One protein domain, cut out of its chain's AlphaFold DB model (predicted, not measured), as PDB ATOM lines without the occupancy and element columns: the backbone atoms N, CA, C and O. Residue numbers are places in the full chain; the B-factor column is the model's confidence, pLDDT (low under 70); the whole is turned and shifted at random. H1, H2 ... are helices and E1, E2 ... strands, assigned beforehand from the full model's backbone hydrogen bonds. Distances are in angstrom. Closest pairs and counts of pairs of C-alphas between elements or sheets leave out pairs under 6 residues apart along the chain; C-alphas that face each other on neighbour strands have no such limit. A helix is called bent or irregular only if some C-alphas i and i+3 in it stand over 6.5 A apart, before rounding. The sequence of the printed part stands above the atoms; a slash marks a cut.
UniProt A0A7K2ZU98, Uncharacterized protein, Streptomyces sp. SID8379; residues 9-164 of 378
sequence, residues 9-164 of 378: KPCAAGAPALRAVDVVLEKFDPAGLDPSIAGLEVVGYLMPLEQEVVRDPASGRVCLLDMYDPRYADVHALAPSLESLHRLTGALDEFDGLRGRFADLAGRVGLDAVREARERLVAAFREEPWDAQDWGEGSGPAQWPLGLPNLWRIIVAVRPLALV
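AT A GLANCE: This is residues 9 to 164 of the 378 residues of an uncharacterized protein of Streptomyces sp. SID8379 (UniProt A0A7K2ZU98). Two parts stand end to end: a strongly twisted sheet of four strands, E1 to E4, and a bundle of three helices, H3, H5 and H6, which runs up and down, each helix against the one before. The short H1 and H2 lie at the sheet's end, H4 at the bundle's far end, and a long loop joins H5 to H6. The printed part has 156 residues with six named helices and four named strands, in the order H1 H2 E1 E2 E3 E4 H3 H4 H5 H6; the class is mixed, helices and strands. The antiparallel sheet, in the order E1 E2 E3 E4, is a meander, each strand the neighbour of the one before. The whole is compact, with a radius of gyration of the C-alphas of 17.2 A, but elongated, spanning 53 by 34 by 25 A.

HOW THE PARTS SIT: Start at residues 9 to 10, which pair antiparallel with residues 44 to 45 of E1, residues 41 to 46. H1, residues 20 to 23, is on the sheet at a height of 8.0 A. It touches H2, residues 35 to 38, where the C-alphas of Val 21 and Ala 38 are closest, 4.6 A apart; H2 only grazes the sheet with residue 37. E1 and E2, residues 51 to 55, form a hairpin at 143 degrees; look for N 53 and O 44, 2.8 A apart. E2 and E3, residues 62 to 66, form the next, with N 63 and O 54 at 2.8 A. E3 and E4, residues 74 to 79, form the third, with N 64 and O 76 at 2.8 A. H3, residues 82 to 96, is on the face opposite to H1, at a height of 4.7 A. It touches H4, residues 100 to 105, only at the corner; the closest C-alphas, of Phe 95 and Phe 102, are 5.6 A apart. H5, residues 111 to 126, is the hub, touching three helices. H5 and H3 run opposite ways at a shallow tilt of 11 degrees, closest at the C-alphas of Leu 88 and Phe 125, 6.1 A apart. H5 and H4, a helical hairpin, only just touch, with 3 pairs of C-alphas within 8 A; those of Leu 105 and Ala 113 are closest, 6.7 A apart. H5 and H6, residues 150 to 163, form another helical hairpin at 30 degrees, with the C-alphas of Val 114 and Pro 160 closest, 4.9 A apart. H6 only grazes the sheet with residues 150 to 152. In H3 and H5 every O i to N i+4 pair is within hydrogen-bond range; in H6 6 of 10 are, and in H4 0 of 2, beside 2 of 3 O i to N i+3 pairs, while H1 and H2 are too short for an i+4 pair.

IN THESE COORDINATES: Find C-alpha 20 at (206.779, 121.018, 179.950), where H1 begins. E1 is 14.5 A long and E4 15.5 A. From C-alpha 82 at (206.143, 124.231, 196.410), H3 runs 20.7 A; H5 then runs 22.6 A and H6 21.7 A, ending at C-alpha 163, (217.612, 101.749, 211.123). H4 is irregular, with C-alphas 101 and 104 7.8 A apart, and H6 only just, with C-alphas 157 and 160 6.8 A apart.

THE WHOLE: The two C-alphas farthest apart, of Ala 31 and Gly 107, are 54.1 A apart. The printed part has no cut; the links from H1 to H2 and from H5 to H6 are long, with 11 and 23 residues. Look for low confidence at residues 136 to 139, under pLDDT 70; the mean of the printed part is 91.8.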
ATOM      1  N   LYS A   9     216.407 119.155 193.015       93.06
ATOM      2  CA  LYS A   9     217.313 120.208 192.564       93.06
ATOM      3  C   LYS A   9     216.483 121.305 191.888       93.06
ATOM      4  O   LYS A   9     215.946 121.063 190.809       93.06
ATOM      5  N   PRO A  10     216.343 122.502 192.483       91.38
ATOM      6  CA  PRO A  10     215.569 123.575 191.867       91.38
ATOM      7  C   PRO A  10     216.252 124.085 190.594       91.38
ATOM      8  O   PRO A  10     217.483 124.051 190.481       91.38
ATOM      9  N   CYS A  11     215.465 124.620 189.657       89.81
ATOM     10  CA  CYS A  11     216.014 125.358 188.522       89.81
ATOM     11  C   CYS A  11     216.894 126.525 189.006       89.81
ATOM     12  O   CYS A  11     216.632 127.148 190.040       89.81
ATOM     13  N   ALA A  12     217.951 126.838 188.251       84.25
ATOM     14  CA  ALA A  12     218.876 127.903 188.620       84.25
ATOM     15  C   ALA A  12     218.158 129.260 188.716       84.25
ATOM     16  O   ALA A  12     217.397 129.646 187.827       84.25
ATOM     17  N   ALA A  13     218.432 130.012 189.783       79.00
ATOM     18  CA  ALA A  13     217.859 131.340 189.961       79.00
ATOM     19  C   ALA A  13     218.236 132.257 188.779       79.00
ATOM     20  O   ALA A  13     219.416 132.466 188.500       79.00
ATOM     21  N   GLY A  14     217.229 132.811 188.097       72.94
ATOM     22  CA  GLY A  14     217.412 133.674 186.924       72.94
ATOM     23  C   GLY A  14     217.461 132.946 185.576       72.94
ATOM     24  O   GLY A  14     217.604 133.614 184.551       72.94
ATOM     25  N   ALA A  15     217.321 131.617 185.551       80.56
ATOM     26  CA  ALA A  15     217.066 130.877 184.318       80.56
ATOM     27  C   ALA A  15     215.709 131.284 183.702       80.56
ATOM     28  O   ALA A  15     214.806 131.710 184.434       80.56
ATOM     29  N   PRO A  16     215.544 131.180 182.369       81.88
ATOM     30  CA  PRO A  16     214.237 131.361 181.748       81.88
ATOM     31  C   PRO A  16     213.236 130.356 182.329       81.88
ATOM     32  O   PRO A  16     213.585 129.206 182.580       81.88
ATOM     33  N   ALA A  17     211.996 130.799 182.548       86.56
ATOM     34  CA  ALA A  17     210.921 129.905 182.962       86.56
ATOM     35  C   ALA A  17     210.635 128.919 181.825       86.56
ATOM     36  O   ALA A  17     210.201 129.338 180.750       86.56
ATOM     37  N   LEU A  18     210.916 127.641 182.067       94.31
ATOM     38  CA  LEU A  18     210.639 126.553 181.135       94.31
ATOM     39  C   LEU A  18     209.245 125.991 181.401       94.31
ATOM     40  O   LEU A  18     208.792 125.936 182.547       94.31
ATOM     41  N   ARG A  19     208.572 125.557 180.341       95.50
ATOM     42  CA  ARG A  19     207.340 124.771 180.411       95.50
ATOM     43  C   ARG A  19     207.602 123.326 180.011       95.50
ATOM     44  O   ARG A  19     208.598 123.043 179.353       95.50
ATOM     45  N   ALA A  20     206.681 122.426 180.340       95.12
ATOM     46  CA  ALA A  20     206.779 121.018 179.950       95.12
ATOM     47  C   ALA A  20     206.944 120.833 178.426       95.12
ATOM     48  O   ALA A  20     207.691 119.973 177.975       95.12
ATOM     49  N   VAL A  21     206.316 121.690 177.612       95.94
ATOM     50  CA  VAL A  21     206.488 121.656 176.148       95.94
ATOM     51  C   VAL A  21     207.909 122.014 175.690       95.94
ATOM     52  O   VAL A  21     208.344 121.554 174.638       95.94
ATOM     53  N   ASP A  22     208.643 122.807 176.477       94.38
ATOM     54  CA  ASP A  22     209.997 123.262 176.137       94.38
ATOM     55  C   ASP A  22     211.063 122.187 176.411       94.38
ATOM     56  O   ASP A  22     212.195 122.323 175.948       94.38
ATOM     57  N   VAL A  23     210.713 121.129 177.154       92.69
ATOM     58  CA  VAL A  23     211.603 119.998 177.478       92.69
ATOM     59  C   VAL A  23     211.313 118.748 176.638       92.69
ATOM     60  O   VAL A  23     211.951 117.713 176.817       92.69
ATOM     61  N   VAL A  24     210.388 118.832 175.673       93.19
ATOM     62  CA  VAL A  24     210.161 117.754 174.701       93.19
ATOM     63  C   VAL A  24     211.429 117.546 173.871       93.19
ATOM     64  O   VAL A  24     211.938 118.479 173.249       93.19
ATOM     65  N   LEU A  25     211.933 116.307 173.836       89.62
ATOM     66  CA  LEU A  25     213.136 115.966 173.074       89.62
ATOM     67  C   LEU A  25     212.967 116.320 171.590       89.62
ATOM     68  O   LEU A  25     211.939 116.009 170.992       89.62
ATOM     69  N   GLU A  26     214.022 116.857 170.966       89.12
ATOM     70  CA  GLU A  26     214.013 117.347 169.572       89.12
ATOM     71  C   GLU A  26     213.508 116.325 168.537       89.12
ATOM     72  O   GLU A  26     213.040 116.693 167.461       89.12
ATOM     73  N   LYS A  27     213.611 115.026 168.849       91.94
ATOM     74  CA  LYS A  27     213.144 113.928 167.990       91.94
ATOM     75  C   LYS A  27     211.617 113.781 167.937       91.94
ATOM     76  O   LYS A  27     211.129 113.032 167.092       91.94
ATOM     77  N   PHE A  28     210.875 114.443 168.824       93.50
ATOM     78  CA  PHE A  28     209.421 114.359 168.918       93.50
ATOM     79  C   PHE A  28     208.739 115.671 168.529       93.50
ATOM     80  O   PHE A  28     209.330 116.743 168.599       93.50
ATOM     81  N   ASP A  29     207.472 115.575 168.122       92.25
ATOM     82  CA  ASP A  29     206.626 116.737 167.857       92.25
ATOM     83  C   ASP A  29     205.992 117.231 169.171       92.25
ATOM     84  O   ASP A  29     205.161 116.512 169.742       92.25
ATOM     85  N   PRO A  30     206.315 118.448 169.651       92.81
ATOM     86  CA  PRO A  30     205.730 118.994 170.874       92.81
ATOM     87  C   PRO A  30     204.209 119.172 170.793       92.81
ATOM     88  O   PRO A  30     203.544 119.208 171.825       92.81
ATOM     89  N   ALA A  31     203.632 119.248 169.586       92.94
ATOM     90  CA  ALA A  31     202.182 119.310 169.404       92.94
ATOM     91  C   ALA A  31     201.461 118.009 169.808       92.94
ATOM     92  O   ALA A  31     200.236 118.006 169.919       92.94
ATOM     93  N   GLY A  32     202.206 116.916 170.015       91.75
ATOM     94  CA  GLY A  32     201.680 115.662 170.547       91.75
ATOM     95  C   GLY A  32     201.415 115.676 172.054       91.75
ATOM     96  O   GLY A  32     200.764 114.752 172.532       91.75
ATOM     97  N   LEU A  33     201.905 116.687 172.782       95.00
ATOM     98  CA  LEU A  33     201.753 116.798 174.231       95.00
ATOM     99  C   LEU A  33     200.362 117.329 174.591       95.00
ATOM    100  O   LEU A  33     199.889 118.297 173.987       95.00
ATOM    101  N   ASP A  34     199.719 116.726 175.595       93.31
ATOM    102  CA  ASP A  34     198.417 117.197 176.075       93.31
ATOM    103  C   ASP A  34     198.503 118.688 176.469       93.31
ATOM    104  O   ASP A  34     199.402 119.068 177.225       93.31
ATOM    105  N   PRO A  35     197.590 119.561 175.995       92.75
ATOM    106  CA  PRO A  35     197.643 120.993 176.290       92.75
ATOM    107  C   PRO A  35     197.650 121.345 177.785       92.75
ATOM    108  O   PRO A  35     198.188 122.392 178.155       92.75
ATOM    109  N   SER A  36     197.047 120.508 178.635       91.00
ATOM    110  CA  SER A  36     197.050 120.683 180.090       91.00
ATOM    111  C   SER A  36     198.422 120.403 180.707       91.00
ATOM    112  O   SER A  36     198.835 121.147 181.593       91.00
ATOM    113  N   ILE A  37     199.167 119.426 180.176       94.44
ATOM    114  CA  ILE A  37     200.543 119.115 180.590       94.44
ATOM    115  C   ILE A  37     201.521 120.128 179.985       94.44
ATOM    116  O   ILE A  37     202.368 120.672 180.688       94.44
ATOM    117  N   ALA A  38     201.364 120.470 178.704       95.31
ATOM    118  CA  ALA A  38     202.225 121.406 177.977       95.31
ATOM    119  C   ALA A  38     202.361 122.782 178.656       95.31
ATOM    120  O   ALA A  38     203.382 123.458 178.505       95.31
ATOM    121  N   GLY A  39     201.325 123.210 179.387       94.94
ATOM    122  CA  GLY A  39     201.289 124.479 180.111       94.94
ATOM    123  C   GLY A  39     201.964 124.478 181.487       94.94
ATOM    124  O   GLY A  39     202.105 125.561 182.059       94.94
ATOM    125  N   LEU A  40     202.361 123.318 182.019       96.31
ATOM    126  CA  LEU A  40     202.974 123.207 183.344       96.31
ATOM    127  C   LEU A  40     204.375 123.830 183.357       96.31
ATOM    128  O   LEU A  40     205.116 123.741 182.379       96.31
ATOM    129  N   GLU A  41     204.737 124.468 184.467       97.06
ATOM    130  CA  GLU A  41     206.014 125.164 184.653       97.06
ATOM    131  C   GLU A  41     207.056 124.210 185.242       97.06
ATOM    132  O   GLU A  41     206.828 123.643 186.306       97.06
ATOM    133  N   VAL A  42     208.222 124.059 184.614       97.00
ATOM    134  CA  VAL A  42     209.327 123.278 185.188       97.00
ATOM    135  C   VAL A  42     209.968 124.091 186.313       97.00
ATOM    136  O   VAL A  42     210.403 125.226 186.112       97.00
ATOM    137  N   VAL A  43     210.017 123.514 187.515       96.06
ATOM    138  CA  VAL A  43     210.514 124.177 188.735       96.06
ATOM    139  C   VAL A  43     211.774 123.525 189.305       96.06
ATOM    140  O   VAL A  43     212.463 124.122 190.139       96.06
ATOM    141  N   GLY A  44     212.107 122.321 188.851       95.50
ATOM    142  CA  GLY A  44     213.317 121.617 189.248       95.50
ATOM    143  C   GLY A  44     213.364 120.203 188.695       95.50
ATOM    144  O   GLY A  44     212.612 119.859 187.789       95.50
ATOM    145  N   TYR A  45     214.240 119.399 189.283       94.94
ATOM    146  CA  TYR A  45     214.493 118.025 188.882       94.94
ATOM    147  C   TYR A  45     214.577 117.119 190.107       94.94
ATOM    148  O   TYR A  45     215.195 117.486 191.112       94.94
ATOM    149  N   LEU A  46     213.959 115.946 190.032       93.94
ATOM    150  CA  LEU A  46     214.053 114.899 191.035       93.94
ATOM    151  C   LEU A  46     215.356 114.117 190.823       93.94
ATOM    152  O   LEU A  46     215.631 113.622 189.734       93.94
ATOM    153  N   MET A  47     216.179 114.013 191.865       90.62
ATOM    154  CA  MET A  47     217.501 113.386 191.792       90.62
ATOM    155  C   MET A  47     217.473 111.925 192.287       90.62
ATOM    156  O   MET A  47     216.746 111.611 193.233       90.62
ATOM    157  N   PRO A  48     218.334 111.038 191.749       84.44
ATOM    158  CA  PRO A  48     219.392 111.317 190.772       84.44
ATOM    159  C   PRO A  48     218.964 111.191 189.304       84.44
ATOM    160  O   PRO A  48     219.785 111.457 188.440       84.44
ATOM    161  N   LEU A  49     217.712 110.822 189.029       84.94
ATOM    162  CA  LEU A  49     217.220 110.556 187.670       84.94
ATOM    163  C   LEU A  49     217.104 111.813 186.792       84.94
ATOM    164  O   LEU A  49     216.877 111.701 185.596       84.94
ATOM    165  N   GLU A  50     217.243 112.997 187.392       89.81
ATOM    166  CA  GLU A  50     217.041 114.299 186.751       89.81
ATOM    167  C   GLU A  50     215.669 114.426 186.063       89.81
ATOM    168  O   GLU A  50     215.529 115.139 185.077       89.81
ATOM    169  N   GLN A  51     214.639 113.781 186.620       91.88
ATOM    170  CA  GLN A  51     213.271 113.830 186.097       91.88
ATOM    171  C   GLN A  51     212.587 115.154 186.448       91.88
ATOM    172  O   GLN A  51     212.724 115.655 187.568       91.88
ATOM    173  N   GLU A  52     211.838 115.737 185.515       95.50
ATOM    174  CA  GLU A  52     211.262 117.067 185.672       95.50
ATOM    175  C   GLU A  52     210.206 117.133 186.780       95.50
ATOM    176  O   GLU A  52     209.194 116.432 186.789       95.50
ATOM    177  N   VAL A  53     210.409 118.080 187.694       96.75
ATOM    178  CA  VAL A  53     209.400 118.506 188.658       96.75
ATOM    179  C   VAL A  53     208.680 119.709 188.073       96.75
ATOM    180  O   VAL A  53     209.292 120.752 187.815       96.75
ATOM    181  N   VAL A  54     207.373 119.570 187.889       96.69
ATOM    182  CA  VAL A  54     206.520 120.565 187.245       96.69
ATOM    183  C   VAL A  54     205.485 121.128 188.209       96.69
ATOM    184  O   VAL A  54     205.055 120.470 189.154       96.69
ATOM    185  N   ARG A  55     205.074 122.370 187.973       96.44
ATOM    186  CA  ARG A  55     204.063 123.085 188.743       96.44
ATOM    187  C   ARG A  55     202.916 123.501 187.837       96.44
ATOM    188  O   ARG A  55     203.130 124.135 186.807       96.44
ATOM    189  N   ASP A  56     201.691 123.242 188.274       94.19
ATOM    190  CA  ASP A  56     200.508 123.836 187.659       94.19
ATOM    191  C   ASP A  56     200.383 125.311 188.096       94.19
ATOM    192  O   ASP A  56     200.231 125.589 189.293       94.19
ATOM    193  N   PRO A  57     200.433 126.288 187.172       93.12
ATOM    194  CA  PRO A  57     200.315 127.700 187.520       93.12
ATOM    195  C   PRO A  57     198.937 128.082 188.085       93.12
ATOM    196  O   PRO A  57     198.851 129.069 188.821       93.12
ATOM    197  N   ALA A  58     197.874 127.335 187.760       91.88
ATOM    198  CA  ALA A  58     196.509 127.625 188.187       91.88
ATOM    199  C   ALA A  58     196.229 127.128 189.611       91.88
ATOM    200  O   ALA A  58     195.728 127.892 190.439       91.88
ATOM    201  N   SER A  59     196.558 125.868 189.903       91.25
ATOM    202  CA  SER A  59     196.342 125.276 191.233       91.25
ATOM    203  C   SER A  59     197.527 125.464 192.184       91.25
ATOM    204  O   SER A  59     197.353 125.456 193.401       91.25
ATOM    205  N   GLY A  60     198.735 125.652 191.650       93.62
ATOM    206  CA  GLY A  60     199.979 125.670 192.415       93.62
ATOM    207  C   GLY A  60     200.510 124.285 192.788       93.62
ATOM    208  O   GLY A  60     201.565 124.225 193.425       93.62
ATOM    209  N   ARG A  61     199.816 123.210 192.392       94.31
ATOM    210  CA  ARG A  61     200.231 121.824 192.628       94.31
ATOM    211  C   ARG A  61     201.560 121.521 191.977       94.31
ATOM    212  O   ARG A  61     201.886 122.083 190.934       94.31
ATOM    213  N   VAL A  62     202.296 120.611 192.599       95.94
ATOM    214  CA  VAL A  62     203.584 120.145 192.108       95.94
ATOM    215  C   VAL A  62     203.479 118.662 191.793       95.94
ATOM    216  O   VAL A  62     203.044 117.873 192.635       95.94
ATOM    217  N   CYS A  63     203.900 118.302 190.589       94.62
ATOM    218  CA  CYS A  63     203.877 116.944 190.075       94.62
ATOM    219  C   CYS A  63     205.257 116.559 189.540       94.62
ATOM    220  O   CYS A  63     206.098 117.415 189.255       94.62
ATOM    221  N   LEU A  64     205.476 115.260 189.417       94.00
ATOM    222  CA  LEU A  64     206.564 114.682 188.648       94.00
ATOM    223  C   LEU A  64     206.052 114.450 187.223       94.00
ATOM    224  O   LEU A  64     204.975 113.881 187.074       94.00
ATOM    225  N   LEU A  65     206.774 114.926 186.213       93.81
ATOM    226  CA  LEU A  65     206.456 114.670 184.808       93.81
ATOM    227  C   LEU A  65     207.157 113.383 184.376       93.81
ATOM    228  O   LEU A  65     208.381 113.304 184.465       93.81
ATOM    229  N   ASP A  66     206.403 112.395 183.904       90.00
ATOM    230  CA  ASP A  66     206.954 111.265 183.159       90.00
ATOM    231  C   ASP A  66     206.684 111.469 181.666       90.00
ATOM    232  O   ASP A  66     205.556 111.730 181.248       90.00
ATOM    233  N   MET A  67     207.741 111.448 180.855       89.88
ATOM    234  CA  MET A  67     207.643 111.743 179.430       89.88
ATOM    235  C   MET A  67     208.774 111.089 178.634       89.88
ATOM    236  O   MET A  67     209.798 111.705 178.330       89.88
ATOM    237  N   TYR A  68     208.544 109.856 178.184       85.12
ATOM    238  CA  TYR A  68     209.385 109.230 177.156       85.12
ATOM    239  C   TYR A  68     209.000 109.653 175.722       85.12
ATOM    240  O   TYR A  68     209.861 109.754 174.847       85.12
ATOM    241  N   ASP A  69     207.714 109.917 175.474       90.06
ATOM    242  CA  ASP A  69     207.145 110.447 174.225       90.06
ATOM    243  C   ASP A  69     205.985 111.377 174.611       90.06
ATOM    244  O   ASP A  69     205.190 111.003 175.474       90.06
ATOM    245  N   PRO A  70     205.839 112.563 173.996       92.38
ATOM    246  CA  PRO A  70     204.820 113.534 174.399       92.38
ATOM    247  C   PRO A  70     203.381 112.995 174.352       92.38
ATOM    248  O   PRO A  70     202.524 113.492 175.075       92.38
ATOM    249  N   ARG A  71     203.101 111.966 173.538       90.69
ATOM    250  CA  ARG A  71     201.770 111.332 173.444       90.69
ATOM    251  C   ARG A  71     201.438 110.417 174.624       90.69
ATOM    252  O   ARG A  71     200.278 110.051 174.784       90.69
ATOM    253  N   TYR A  72     202.456 110.011 175.373       88.94
ATOM    254  CA  TYR A  72     202.361 109.153 176.552       88.94
ATOM    255  C   TYR A  72     202.863 109.890 177.797       88.94
ATOM    256  O   TYR A  72     203.285 109.250 178.749       88.94
ATOM    257  N   ALA A  73     202.881 111.225 177.763       91.38
ATOM    258  CA  ALA A  73     203.262 112.005 178.922       91.38
ATOM    259  C   ALA A  73     202.195 111.874 180.009       91.38
ATOM    260  O   ALA A  73     201.004 112.028 179.718       91.38
ATOM    261  N   ASP A  74     202.639 111.669 181.240       90.88
ATOM    262  CA  ASP A  74     201.782 111.658 182.416       90.88
ATOM    263  C   ASP A  74     202.396 112.482 183.554       90.88
ATOM    264  O   ASP A  74     203.567 112.878 183.526       90.88
ATOM    265  N   VAL A  75     201.571 112.815 184.541       91.62
ATOM    266  CA  VAL A  75     201.982 113.570 185.719       91.62
ATOM    267  C   VAL A  75     201.555 112.864 186.993       91.62
ATOM    268  O   VAL A  75     200.387 112.551 187.201       91.62
ATOM    269  N   HIS A  76     202.498 112.709 187.915       90.94
ATOM    270  CA  HIS A  76     202.251 112.041 189.187       90.94
ATOM    271  C   HIS A  76     202.335 113.024 190.350       90.94
ATOM    272  O   HIS A  76     203.226 113.878 190.410       90.94
ATOM    273  N   ALA A  77     201.419 112.901 191.311       92.88
ATOM    274  CA  ALA A  77     201.366 113.784 192.472       92.88
ATOM    275  C   ALA A  77     202.691 113.797 193.249       92.88
ATOM    276  O   ALA A  77     203.163 112.759 193.717       92.88
ATOM    277  N   LEU A  78     203.255 114.991 193.457       93.75
ATOM    278  CA  LEU A  78     204.479 115.161 194.238       93.75
ATOM    279  C   LEU A  78     204.255 116.008 195.489       93.75
ATOM    280  O   LEU A  78     204.733 115.642 196.558       93.75
ATOM    281  N   ALA A  79     203.530 117.122 195.404       95.56
ATOM    282  CA  ALA A  79     203.165 117.917 196.574       95.56
ATOM    283  C   ALA A  79     201.974 118.849 196.296       95.56
ATOM    284  O   ALA A  79     201.851 119.360 195.181       95.56
ATOM    285  N   PRO A  80     201.169 119.203 197.317       95.25
ATOM    286  CA  PRO A  80     200.094 120.196 197.193       95.25
ATOM    287  C   PRO A  80     200.564 121.574 196.709       95.25
ATOM    288  O   PRO A  80     199.799 122.326 196.116       95.25
ATOM    289  N   SER A  81     201.819 121.926 196.996       95.62
ATOM    290  CA  SER A  81     202.444 123.194 196.619       95.62
ATOM    291  C   SER A  81     203.969 123.103 196.721       95.62
ATOM    292  O   SER A  81     204.496 122.176 197.337       95.62
ATOM    293  N   LEU A  82     204.691 124.101 196.200       95.75
ATOM    294  CA  LEU A  82     206.143 124.231 196.410       95.75
ATOM    295  C   LEU A  82     206.516 124.347 197.898       95.75
ATOM    296  O   LEU A  82     207.549 123.836 198.325       95.75
ATOM    297  N   GLU A  83     205.674 125.004 198.699       96.12
ATOM    298  CA  GLU A  83     205.890 125.137 200.142       96.12
ATOM    299  C   GLU A  83     205.726 123.787 200.854       96.12
ATOM    300  O   GLU A  83     206.542 123.423 201.701       96.12
ATOM    301  N   SER A  84     204.712 123.014 200.459       96.88
ATOM    302  CA  SER A  84     204.531 121.640 200.926       96.88
ATOM    303  C   SER A  84     205.686 120.745 200.502       96.88
ATOM    304  O   SER A  84     206.201 120.009 201.333       96.88
ATOM    305  N   LEU A  85     206.154 120.845 199.251       96.50
ATOM    306  CA  LEU A  85     207.315 120.087 198.786       96.50
ATOM    307  C   LEU A  85     208.539 120.365 199.664       96.50
ATOM    308  O   LEU A  85     209.204 119.428 200.088       96.50
ATOM    309  N   HIS A  86     208.792 121.635 199.999       95.38
ATOM    310  CA  HIS A  86     209.885 122.013 200.894       95.38
ATOM    311  C   HIS A  86     209.740 121.419 202.305       95.38
ATOM    312  O   HIS A  86     210.731 121.004 202.903       95.38
ATOM    313  N   ARG A  87     208.520 121.346 202.851       96.50
ATOM    314  CA  ARG A  87     208.276 120.701 204.153       96.50
ATOM    315  C   ARG A  87     208.428 119.183 204.099       96.50
ATOM    316  O   ARG A  87     208.986 118.614 205.036       96.50
ATOM    317  N   LEU A  88     207.968 118.540 203.026       96.56
ATOM    318  CA  LEU A  88     208.111 117.098 202.810       96.56
ATOM    319  C   LEU A  88     209.590 116.710 202.691       96.56
ATOM    320  O   LEU A  88     210.050 115.820 203.406       96.56
ATOM    321  N   THR A  89     210.362 117.423 201.865       95.50
ATOM    322  CA  THR A  89     211.812 117.195 201.751       95.50
ATOM    323  C   THR A  89     212.543 117.549 203.042       95.50
ATOM    324  O   THR A  89     213.402 116.789 203.470       95.50
ATOM    325  N   GLY A  90     212.143 118.615 203.741       95.31
ATOM    326  CA  GLY A  90     212.692 118.952 205.056       95.31
ATOM    327  C   GLY A  90     212.436 117.878 206.120       95.31
ATOM    328  O   GLY A  90     213.306 117.600 206.941       95.31
ATOM    329  N   ALA A  91     211.272 117.221 206.096       96.44
ATOM    330  CA  ALA A  91     210.980 116.085 206.970       96.44
ATOM    331  C   ALA A  91     211.877 114.876 206.661       96.44
ATOM    332  O   ALA A  91     212.330 114.198 207.583       96.44
ATOM    333  N   LEU A  92     212.159 114.635 205.379       95.44
ATOM    334  CA  LEU A  92     213.108 113.610 204.957       95.44
ATOM    335  C   LEU A  92     214.543 113.962 205.384       95.44
ATOM    336  O   LEU A  92     215.225 113.106 205.933       95.44
ATOM    337  N   ASP A  93     214.970 115.220 205.251       94.44
ATOM    338  CA  ASP A  93     216.290 115.692 205.702       94.44
ATOM    339  C   ASP A  93     216.460 115.627 207.235       94.44
ATOM    340  O   ASP A  93     217.571 115.454 207.761       94.44
ATOM    341  N   GLU A  94     215.369 115.812 207.985       95.88
ATOM    342  CA  GLU A  94     215.328 115.561 209.428       95.88
ATOM    343  C   GLU A  94     215.507 114.071 209.732       95.88
ATOM    344  O   GLU A  94     216.277 113.744 210.634       95.88
ATOM    345  N   PHE A  95     214.838 113.184 208.989       96.06
ATOM    346  CA  PHE A  95     214.974 111.734 209.142       96.06
ATOM    347  C   PHE A  95     216.382 111.247 208.775       96.06
ATOM    348  O   PHE A  95     217.026 110.611 209.606       96.06
ATOM    349  N   ASP A  96     216.894 111.609 207.598       92.50
ATOM    350  CA  ASP A  96     218.228 111.218 207.123       92.50
ATOM    351  C   ASP A  96     219.325 111.691 208.087       92.50
ATOM    352  O   ASP A  96     220.326 111.009 208.305       92.50
ATOM    353  N   GLY A  97     219.131 112.861 208.703       93.81
ATOM    354  CA  GLY A  97     220.037 113.382 209.723       93.81
ATOM    355  C   GLY A  97     219.762 112.889 211.146       93.81
ATOM    356  O   GLY A  97     220.531 113.245 212.036       93.81
ATOM    357  N   LEU A  98     218.668 112.155 211.383       95.62
ATOM    358  CA  LEU A  98     218.114 111.834 212.706       95.62
ATOM    359  C   LEU A  98     218.100 113.061 213.634       95.62
ATOM    360  O   LEU A  98     218.646 113.067 214.737       95.62
ATOM    361  N   ARG A  99     217.496 114.148 213.144       96.06
ATOM    362  CA  ARG A  99     217.331 115.445 213.818       96.06
ATOM    363  C   ARG A  99     215.848 115.768 213.984       96.06
ATOM    364  O   ARG A  99     214.980 115.060 213.483       96.06
ATOM    365  N   GLY A 100     215.554 116.860 214.691       96.00
ATOM    366  CA  GLY A 100     214.189 117.377 214.813       96.00
ATOM    367  C   GLY A 100     213.226 116.310 215.334       96.00
ATOM    368  O   GLY A 100     213.439 115.764 216.418       96.00
ATOM    369  N   ARG A 101     212.201 115.986 214.538       94.94
ATOM    370  CA  ARG A 101     211.166 114.986 214.870       94.94
ATOM    371  C   ARG A 101     211.677 113.544 214.980       94.94
ATOM    372  O   ARG A 101     210.954 112.686 215.484       94.94
ATOM    373  N   PHE A 102     212.899 113.278 214.528       97.56
ATOM    374  CA  PHE A 102     213.523 111.953 214.534       97.56
ATOM    375  C   PHE A 102     214.735 111.869 215.475       97.56
ATOM    376  O   PHE A 102     215.416 110.849 215.507       97.56
ATOM    377  N   ALA A 103     215.016 112.915 216.265       97.38
ATOM    378  CA  ALA A 103     216.225 112.994 217.090       97.38
ATOM    379  C   ALA A 103     216.350 111.882 218.147       97.38
ATOM    380  O   ALA A 103     217.450 111.429 218.450       97.38
ATOM    381  N   ASP A 104     215.235 111.413 218.703       97.12
ATOM    382  CA  ASP A 104     215.208 110.323 219.683       97.12
ATOM    383  C   ASP A 104     215.418 108.934 219.061       97.12
ATOM    384  O   ASP A 104     215.621 107.971 219.798       97.12
ATOM    385  N   LEU A 105     215.398 108.820 217.727       97.00
ATOM    386  CA  LEU A 105     215.771 107.602 217.003       97.00
ATOM    387  C   LEU A 105     217.285 107.481 216.799       97.00
ATOM    388  O   LEU A 105     217.767 106.405 216.452       97.00
ATOM    389  N   ALA A 106     218.055 108.543 217.056       95.69
ATOM    390  CA  ALA A 106     219.508 108.507 216.955       95.69
ATOM    391  C   ALA A 106     220.108 107.417 217.861       95.69
ATOM    392  O   ALA A 106     219.899 107.396 219.075       95.69
ATOM    393  N   GLY A 107     220.861 106.494 217.256       93.50
ATOM    394  CA  GLY A 107     221.478 105.357 217.946       93.50
ATOM    395  C   GLY A 107     220.520 104.212 218.297       93.50
ATOM    396  O   GLY A 107     220.970 103.198 218.830       93.50
ATOM    397  N   ARG A 108     219.220 104.333 217.996       96.25
ATOM    398  CA  ARG A 108     218.266 103.223 218.094       96.25
ATOM    399  C   ARG A 108     218.333 102.394 216.819       96.25
ATOM    400  O   ARG A 108     218.356 102.943 215.723       96.25
ATOM    401  N   VAL A 109     218.334 101.075 216.979       96.25
ATOM    402  CA  VAL A 109     218.369 100.121 215.867       96.25
ATOM    403  C   VAL A 109     217.369  98.989 216.088       96.25
ATOM    404  O   VAL A 109     216.911  98.765 217.212       96.25
ATOM    405  N   GLY A 110     217.040  98.271 215.020       95.94
ATOM    406  CA  GLY A 110     216.137  97.123 215.037       95.94
ATOM    407  C   GLY A 110     214.745  97.427 214.487       95.94
ATOM    408  O   GLY A 110     214.381  98.570 214.210       95.94
ATOM    409  N   LEU A 111     213.936  96.374 214.351       95.56
ATOM    410  CA  LEU A 111     212.617  96.428 213.704       95.56
ATOM    411  C   LEU A 111     211.647  97.438 214.340       95.56
ATOM    412  O   LEU A 111     210.835  98.032 213.637       95.56
ATOM    413  N   ASP A 112     211.734  97.662 215.653       96.75
ATOM    414  CA  ASP A 112     210.893  98.657 216.326       96.75
ATOM    415  C   ASP A 112     211.275 100.094 215.941       96.75
ATOM    416  O   ASP A 112     210.387 100.921 215.749       96.75
ATOM    417  N   ALA A 113     212.574 100.386 215.777       97.38
ATOM    418  CA  ALA A 113     213.043 101.694 215.316       97.38
ATOM    419  C   ALA A 113     212.610 101.954 213.865       97.38
ATOM    420  O   ALA A 113     212.119 103.038 213.559       97.38
ATOM    421  N   VAL A 114     212.705 100.933 213.005       97.25
ATOM    422  CA  VAL A 114     212.200 100.966 211.620       97.25
ATOM    423  C   VAL A 114     210.699 101.281 211.596       97.25
ATOM    424  O   VAL A 114     210.267 102.194 210.890       97.25
ATOM    425  N   ARG A 115     209.892 100.553 212.386       96.62
ATOM    426  CA  ARG A 115     208.434 100.750 212.454       96.62
ATOM    427  C   ARG A 115     208.081 102.164 212.913       96.62
ATOM    428  O   ARG A 115     207.275 102.830 212.272       96.62
ATOM    429  N   GLU A 116     208.703 102.628 213.991       98.19
ATOM    430  CA  GLU A 116     208.430 103.948 214.560       98.19
ATOM    431  C   GLU A 116     208.839 105.088 213.613       98.19
ATOM    432  O   GLU A 116     208.084 106.042 213.427       98.19
ATOM    433  N   ALA A 117     209.998 104.975 212.959       98.06
ATOM    434  CA  ALA A 117     210.430 105.932 211.943       98.06
ATOM    435  C   ALA A 117     209.439 106.015 210.777       98.06
ATOM    436  O   ALA A 117     209.057 107.109 210.357       98.06
ATOM    437  N   ARG A 118     208.978 104.857 210.291       97.06
ATOM    438  CA  ARG A 118     207.985 104.768 209.221       97.06
ATOM    439  C   ARG A 118     206.666 105.435 209.603       97.06
ATOM    440  O   ARG A 118     206.144 106.230 208.826       97.06
ATOM    441  N   GLU A 119     206.135 105.139 210.787       97.44
ATOM    442  CA  GLU A 119     204.891 105.742 211.285       97.44
ATOM    443  C   GLU A 119     204.995 107.271 211.364       97.44
ATOM    444  O   GLU A 119     204.073 107.978 210.953       97.44
ATOM    445  N   ARG A 120     206.140 107.792 211.822       97.75
ATOM    446  CA  ARG A 120     206.391 109.237 211.907       97.75
ATOM    447  C   ARG A 120     206.533 109.907 210.545       97.75
ATOM    448  O   ARG A 120     205.986 110.992 210.367       97.75
ATOM    449  N   LEU A 121     207.220 109.281 209.587       97.69
ATOM    450  CA  LEU A 121     207.294 109.801 208.216       97.69
ATOM    451  C   LEU A 121     205.911 109.831 207.561       97.69
ATOM    452  O   LEU A 121     205.524 110.851 206.998       97.69
ATOM    453  N   VAL A 122     205.128 108.752 207.699       97.12
ATOM    454  CA  VAL A 122     203.749 108.709 207.189       97.12
ATOM    455  C   VAL A 122     202.908 109.823 207.809       97.12
ATOM    456  O   VAL A 122     202.198 110.518 207.086       97.12
ATOM    457  N   ALA A 123     202.992 110.024 209.126       96.62
ATOM    458  CA  ALA A 123     202.276 111.107 209.796       96.62
ATOM    459  C   ALA A 123     202.697 112.484 209.256       96.62
ATOM    460  O   ALA A 123     201.836 113.257 208.848       96.62
ATOM    461  N   ALA A 124     204.005 112.748 209.166       96.25
ATOM    462  CA  ALA A 124     204.539 114.015 208.670       96.25
ATOM    463  C   ALA A 124     204.089 114.330 207.235       96.25
ATOM    464  O   ALA A 124     203.791 115.478 206.927       96.25
ATOM    465  N   PHE A 125     204.013 113.326 206.361       96.25
ATOM    466  CA  PHE A 125     203.610 113.531 204.968       96.25
ATOM    467  C   PHE A 125     202.095 113.700 204.795       96.25
ATOM    468  O   PHE A 125     201.647 114.414 203.897       96.25
ATOM    469  N   ARG A 126     201.293 113.085 205.672       94.06
ATOM    470  CA  ARG A 126     199.826 113.214 205.666       94.06
ATOM    471  C   ARG A 126     199.313 114.520 206.269       94.06
ATOM    472  O   ARG A 126     198.159 114.861 206.036       94.06
ATOM    473  N   GLU A 127     200.129 115.217 207.059       92.69
ATOM    474  CA  GLU A 127     199.788 116.534 207.615       92.69
ATOM    475  C   GLU A 127     199.702 117.628 206.539       92.69
ATOM    476  O   GLU A 127     199.065 118.660 206.760       92.69
ATOM    477  N   GLU A 128     200.309 117.409 205.369       94.06
ATOM    478  CA  GLU A 128     200.232 118.350 204.257       94.06
ATOM    479  C   GLU A 128     198.804 118.462 203.688       94.06
ATOM    480  O   GLU A 128     198.036 117.496 203.709       94.06
ATOM    481  N   PRO A 129     198.418 119.642 203.159       91.75
ATOM    482  CA  PRO A 129     197.052 119.929 202.733       91.75
ATOM    483  C   PRO A 129     196.756 119.336 201.349       91.75
ATOM    484  O   PRO A 129     196.480 120.061 200.394       91.75
ATOM    485  N   TRP A 130     196.823 118.012 201.231       90.50
ATOM    486  CA  TRP A 130     196.429 117.305 200.022       90.50
ATOM    487  C   TRP A 130     194.941 117.515 199.756       90.50
ATOM    488  O   TRP A 130     194.088 117.142 200.566       90.50
ATOM    489  N   ASP A 131     194.618 118.144 198.631       83.62
ATOM    490  CA  ASP A 131     193.229 118.324 198.240       83.62
ATOM    491  C   ASP A 131     192.626 117.020 197.688       83.62
ATOM    492  O   ASP A 131     193.324 116.090 197.290       83.62
ATOM    493  N   ALA A 132     191.294 116.945 197.710       78.12
ATOM    494  CA  ALA A 132     190.541 115.770 197.277       78.12
ATOM    495  C   ALA A 132     190.251 115.750 195.768       78.12
ATOM    496  O   ALA A 132     189.401 114.970 195.334       78.12
ATOM    497  N   GLN A 133     190.853 116.649 194.984       74.38
ATOM    498  CA  GLN A 133     190.648 116.630 193.540       74.38
ATOM    499  C   GLN A 133     191.444 115.489 192.909       74.38
ATOM    500  O   GLN A 133     192.266 114.844 193.556       74.38
ATOM    501  N   ASP A 134     191.161 115.238 191.637       74.25
ATOM    502  CA  ASP A 134     191.920 114.286 190.845       74.25
ATOM    503  C   ASP A 134     193.345 114.817 190.620       74.25
ATOM    504  O   ASP A 134     193.539 116.004 190.323       74.25
ATOM    505  N   TRP A 135     194.319 113.938 190.817       79.31
ATOM    506  CA  TRP A 135     195.749 114.201 190.672       79.31
ATOM    507  C   TRP A 135     196.347 113.491 189.449       79.31
ATOM    508  O   TRP A 135     197.562 113.527 189.285       79.31
ATOM    509  N   GLY A 136     195.504 112.892 188.601       64.56
ATOM    510  CA  GLY A 136     195.924 111.930 187.584       64.56
ATOM    511  C   GLY A 136     195.527 110.515 188.008       64.56
ATOM    512  O   GLY A 136     195.375 110.239 189.202       64.56
ATOM    513  N   GLU A 137     195.261 109.655 187.020       55.16
ATOM    514  CA  GLU A 137     194.824 108.255 187.178       55.16
ATOM    515  C   GLU A 137     193.773 108.008 188.288       55.16
ATOM    516  O   GLU A 137     193.748 106.980 188.962       55.16
ATOM    517  N   GLY A 138     192.860 108.963 188.495       52.84
ATOM    518  CA  GLY A 138     191.649 108.780 189.294       52.84
ATOM    519  C   GLY A 138     191.844 108.641 190.806       52.84
ATOM    520  O   GLY A 138     190.875 108.324 191.504       52.84
ATOM    521  N   SER A 139     193.032 108.906 191.351       64.88
ATOM    522  CA  SER A 139     193.333 108.657 192.760       64.88
ATOM    523  C   SER A 139     193.750 109.942 193.484       64.88
ATOM    524  O   SER A 139     194.782 110.547 193.232       64.88
ATOM    525  N   GLY A 140     192.897 110.396 194.403       75.38
ATOM    526  CA  GLY A 140     193.256 111.396 195.409       75.38
ATOM    527  C   GLY A 140     193.696 110.729 196.720       75.38
ATOM    528  O   GLY A 140     193.654 109.501 196.840       75.38
ATOM    529  N   PRO A 141     193.983 111.509 197.776       83.69
ATOM    530  CA  PRO A 141     194.477 110.992 199.061       83.69
ATOM    531  C   PRO A 141     193.609 109.914 199.718       83.69
ATOM    532  O   PRO A 141     194.094 109.125 200.521       83.69
ATOM    533  N   ALA A 142     192.310 109.883 199.406       83.62
ATOM    534  CA  ALA A 142     191.378 108.885 199.926       83.62
ATOM    535  C   ALA A 142     191.549 107.489 199.299       83.62
ATOM    536  O   ALA A 142     191.092 106.509 199.880       83.62
ATOM    537  N   GLN A 143     192.154 107.414 198.115       83.94
ATOM    538  CA  GLN A 143     192.313 106.186 197.335       83.94
ATOM    539  C   GLN A 143     193.754 105.672 197.367       83.94
ATOM    540  O   GLN A 143     193.973 104.474 197.229       83.94
ATOM    541  N   TRP A 144     194.728 106.552 197.618       88.25
ATOM    542  CA  TRP A 144     196.124 106.156 197.750       88.25
ATOM    543  C   TRP A 144     196.363 105.237 198.956       88.25
ATOM    544  O   TRP A 144     195.956 105.568 200.080       88.25
ATOM    545  N   PRO A 145     197.110 104.133 198.790       88.56
ATOM    546  CA  PRO A 145     197.671 103.391 199.909       88.56
ATOM    547  C   PRO A 145     198.431 104.318 200.866       88.56
ATOM    548  O   PRO A 145     199.155 105.223 200.459       88.56
ATOM    549  N   LEU A 146     198.221 104.133 202.173       89.06
ATOM    550  CA  LEU A 146     198.744 105.012 203.235       89.06
ATOM    551  C   LEU A 146     198.293 106.489 203.147       89.06
ATOM    552  O   LEU A 146     198.703 107.284 203.992       89.06
ATOM    553  N   GLY A 147     197.430 106.856 202.195       90.38
ATOM    554  CA  GLY A 147     197.041 108.235 201.915       90.38
ATOM    555  C   GLY A 147     198.181 109.090 201.358       90.38
ATOM    556  O   GLY A 147     198.230 110.279 201.666       90.38
ATOM    557  N   LEU A 148     199.117 108.488 200.612       92.38
ATOM    558  CA  LEU A 148     200.330 109.139 200.103       92.38
ATOM    559  C   LEU A 148     200.571 108.830 198.613       92.38
ATOM    560  O   LEU A 148     200.361 107.689 198.206       92.38
ATOM    561  N   PRO A 149     201.103 109.779 197.818       91.69
ATOM    562  CA  PRO A 149     201.571 109.493 196.458       91.69
ATOM    563  C   PRO A 149     202.736 108.493 196.400       91.69
ATOM    564  O   PRO A 149     203.474 108.343 197.377       91.69
ATOM    565  N   ASN A 150     202.945 107.860 195.239       91.12
ATOM    566  CA  ASN A 150     203.912 106.770 194.999       91.12
ATOM    567  C   ASN A 150     205.318 107.064 195.520       91.12
ATOM    568  O   ASN A 150     205.833 106.295 196.332       91.12
ATOM    569  N   LEU A 151     205.920 108.197 195.136       92.38
ATOM    570  CA  LEU A 151     207.276 108.534 195.584       92.38
ATOM    571  C   LEU A 151     207.383 108.536 197.116       92.38
ATOM    572  O   LEU A 151     208.321 107.986 197.692       92.38
ATOM    573  N   TRP A 152     206.397 109.120 197.797       95.12
ATOM    574  CA  TRP A 152     206.386 109.171 199.257       95.12
ATOM    575  C   TRP A 152     206.097 107.801 199.871       95.12
ATOM    576  O   TRP A 152     206.696 107.484 200.898       95.12
ATOM    577  N   ARG A 153     205.259 106.963 199.239       94.25
ATOM    578  CA  ARG A 153     205.049 105.555 199.632       94.25
ATOM    579  C   ARG A 153     206.358 104.764 199.589       94.25
ATOM    580  O   ARG A 153     206.687 104.100 200.572       94.25
ATOM    581  N   ILE A 154     207.133 104.902 198.511       94.81
ATOM    582  CA  ILE A 154     208.471 104.303 198.378       94.81
ATOM    583  C   ILE A 154     209.382 104.785 199.508       94.81
ATOM    584  O   ILE A 154     209.967 103.976 200.229       94.81
ATOM    585  N   ILE A 155     209.467 106.103 199.712       95.06
ATOM    586  CA  ILE A 155     210.337 106.703 200.731       95.06
ATOM    587  C   ILE A 155     210.010 106.157 202.125       95.06
ATOM    588  O   ILE A 155     210.918 105.711 202.828       95.06
ATOM    589  N   VAL A 156     208.734 106.128 202.527       95.94
ATOM    590  CA  VAL A 156     208.348 105.621 203.858       95.94
ATOM    591  C   VAL A 156     208.474 104.104 203.990       95.94
ATOM    592  O   VAL A 156     208.591 103.607 205.110       95.94
ATOM    593  N   ALA A 157     208.429 103.356 202.885       94.50
ATOM    594  CA  ALA A 157     208.614 101.910 202.891       94.50
ATOM    595  C   ALA A 157     210.094 101.526 203.032       94.50
ATOM    596  O   ALA A 157     210.414 100.616 203.798       94.50
ATOM    597  N   VAL A 158     210.986 102.234 202.333       94.94
ATOM    598  CA  VAL A 158     212.381 101.811 202.153       94.94
ATOM    599  C   VAL A 158     213.354 102.554 203.067       94.94
ATOM    600  O   VAL A 158     214.194 101.922 203.704       94.94
ATOM    601  N   ARG A 159     213.246 103.883 203.204       94.19
ATOM    602  CA  ARG A 159     214.237 104.677 203.959       94.19
ATOM    603  C   ARG A 159     214.367 104.268 205.429       94.19
ATOM    604  O   ARG A 159     215.497 104.151 205.904       94.19
ATOM    605  N   PRO A 160     213.272 103.975 206.161       96.31
ATOM    606  CA  PRO A 160     213.360 103.509 207.543       96.31
ATOM    607  C   PRO A 160     214.164 102.223 207.736       96.31
ATOM    608  O   PRO A 160     214.648 101.993 208.842       96.31
ATOM    609  N   LEU A 161     214.339 101.399 206.693       96.12
ATOM    610  CA  LEU A 161     215.131 100.169 206.770       96.12
ATOM    611  C   LEU A 161     216.604 100.455 207.122       96.12
ATOM    612  O   LEU A 161     217.257  99.593 207.708       96.12
ATOM    613  N   ALA A 162     217.090 101.687 206.899       94.25
ATOM    614  CA  ALA A 162     218.399 102.174 207.355       94.25
ATOM    615  C   ALA A 162     218.606 102.114 208.884       94.25
ATOM    616  O   ALA A 162     219.725 102.262 209.367       94.25
ATOM    617  N   LEU A 163     217.544 101.893 209.666       96.50
ATOM    618  CA  LEU A 163     217.612 101.749 211.123       96.50
ATOM    619  C   LEU A 163     217.568 100.288 211.591       96.50
ATOM    620  O   LEU A 163     217.528 100.032 212.793       96.50
ATOM    621  N   VAL A 164     217.547  99.300 210.686       97.12
ATOM    622  CA  VAL A 164     217.377  97.893 211.088       97.12
ATOM    623  C   VAL A 164     218.560  97.355 211.895       97.12
ATOM    624  O   VAL A 164     218.364  96.522 212.778       97.12
TER     625      VAL A 164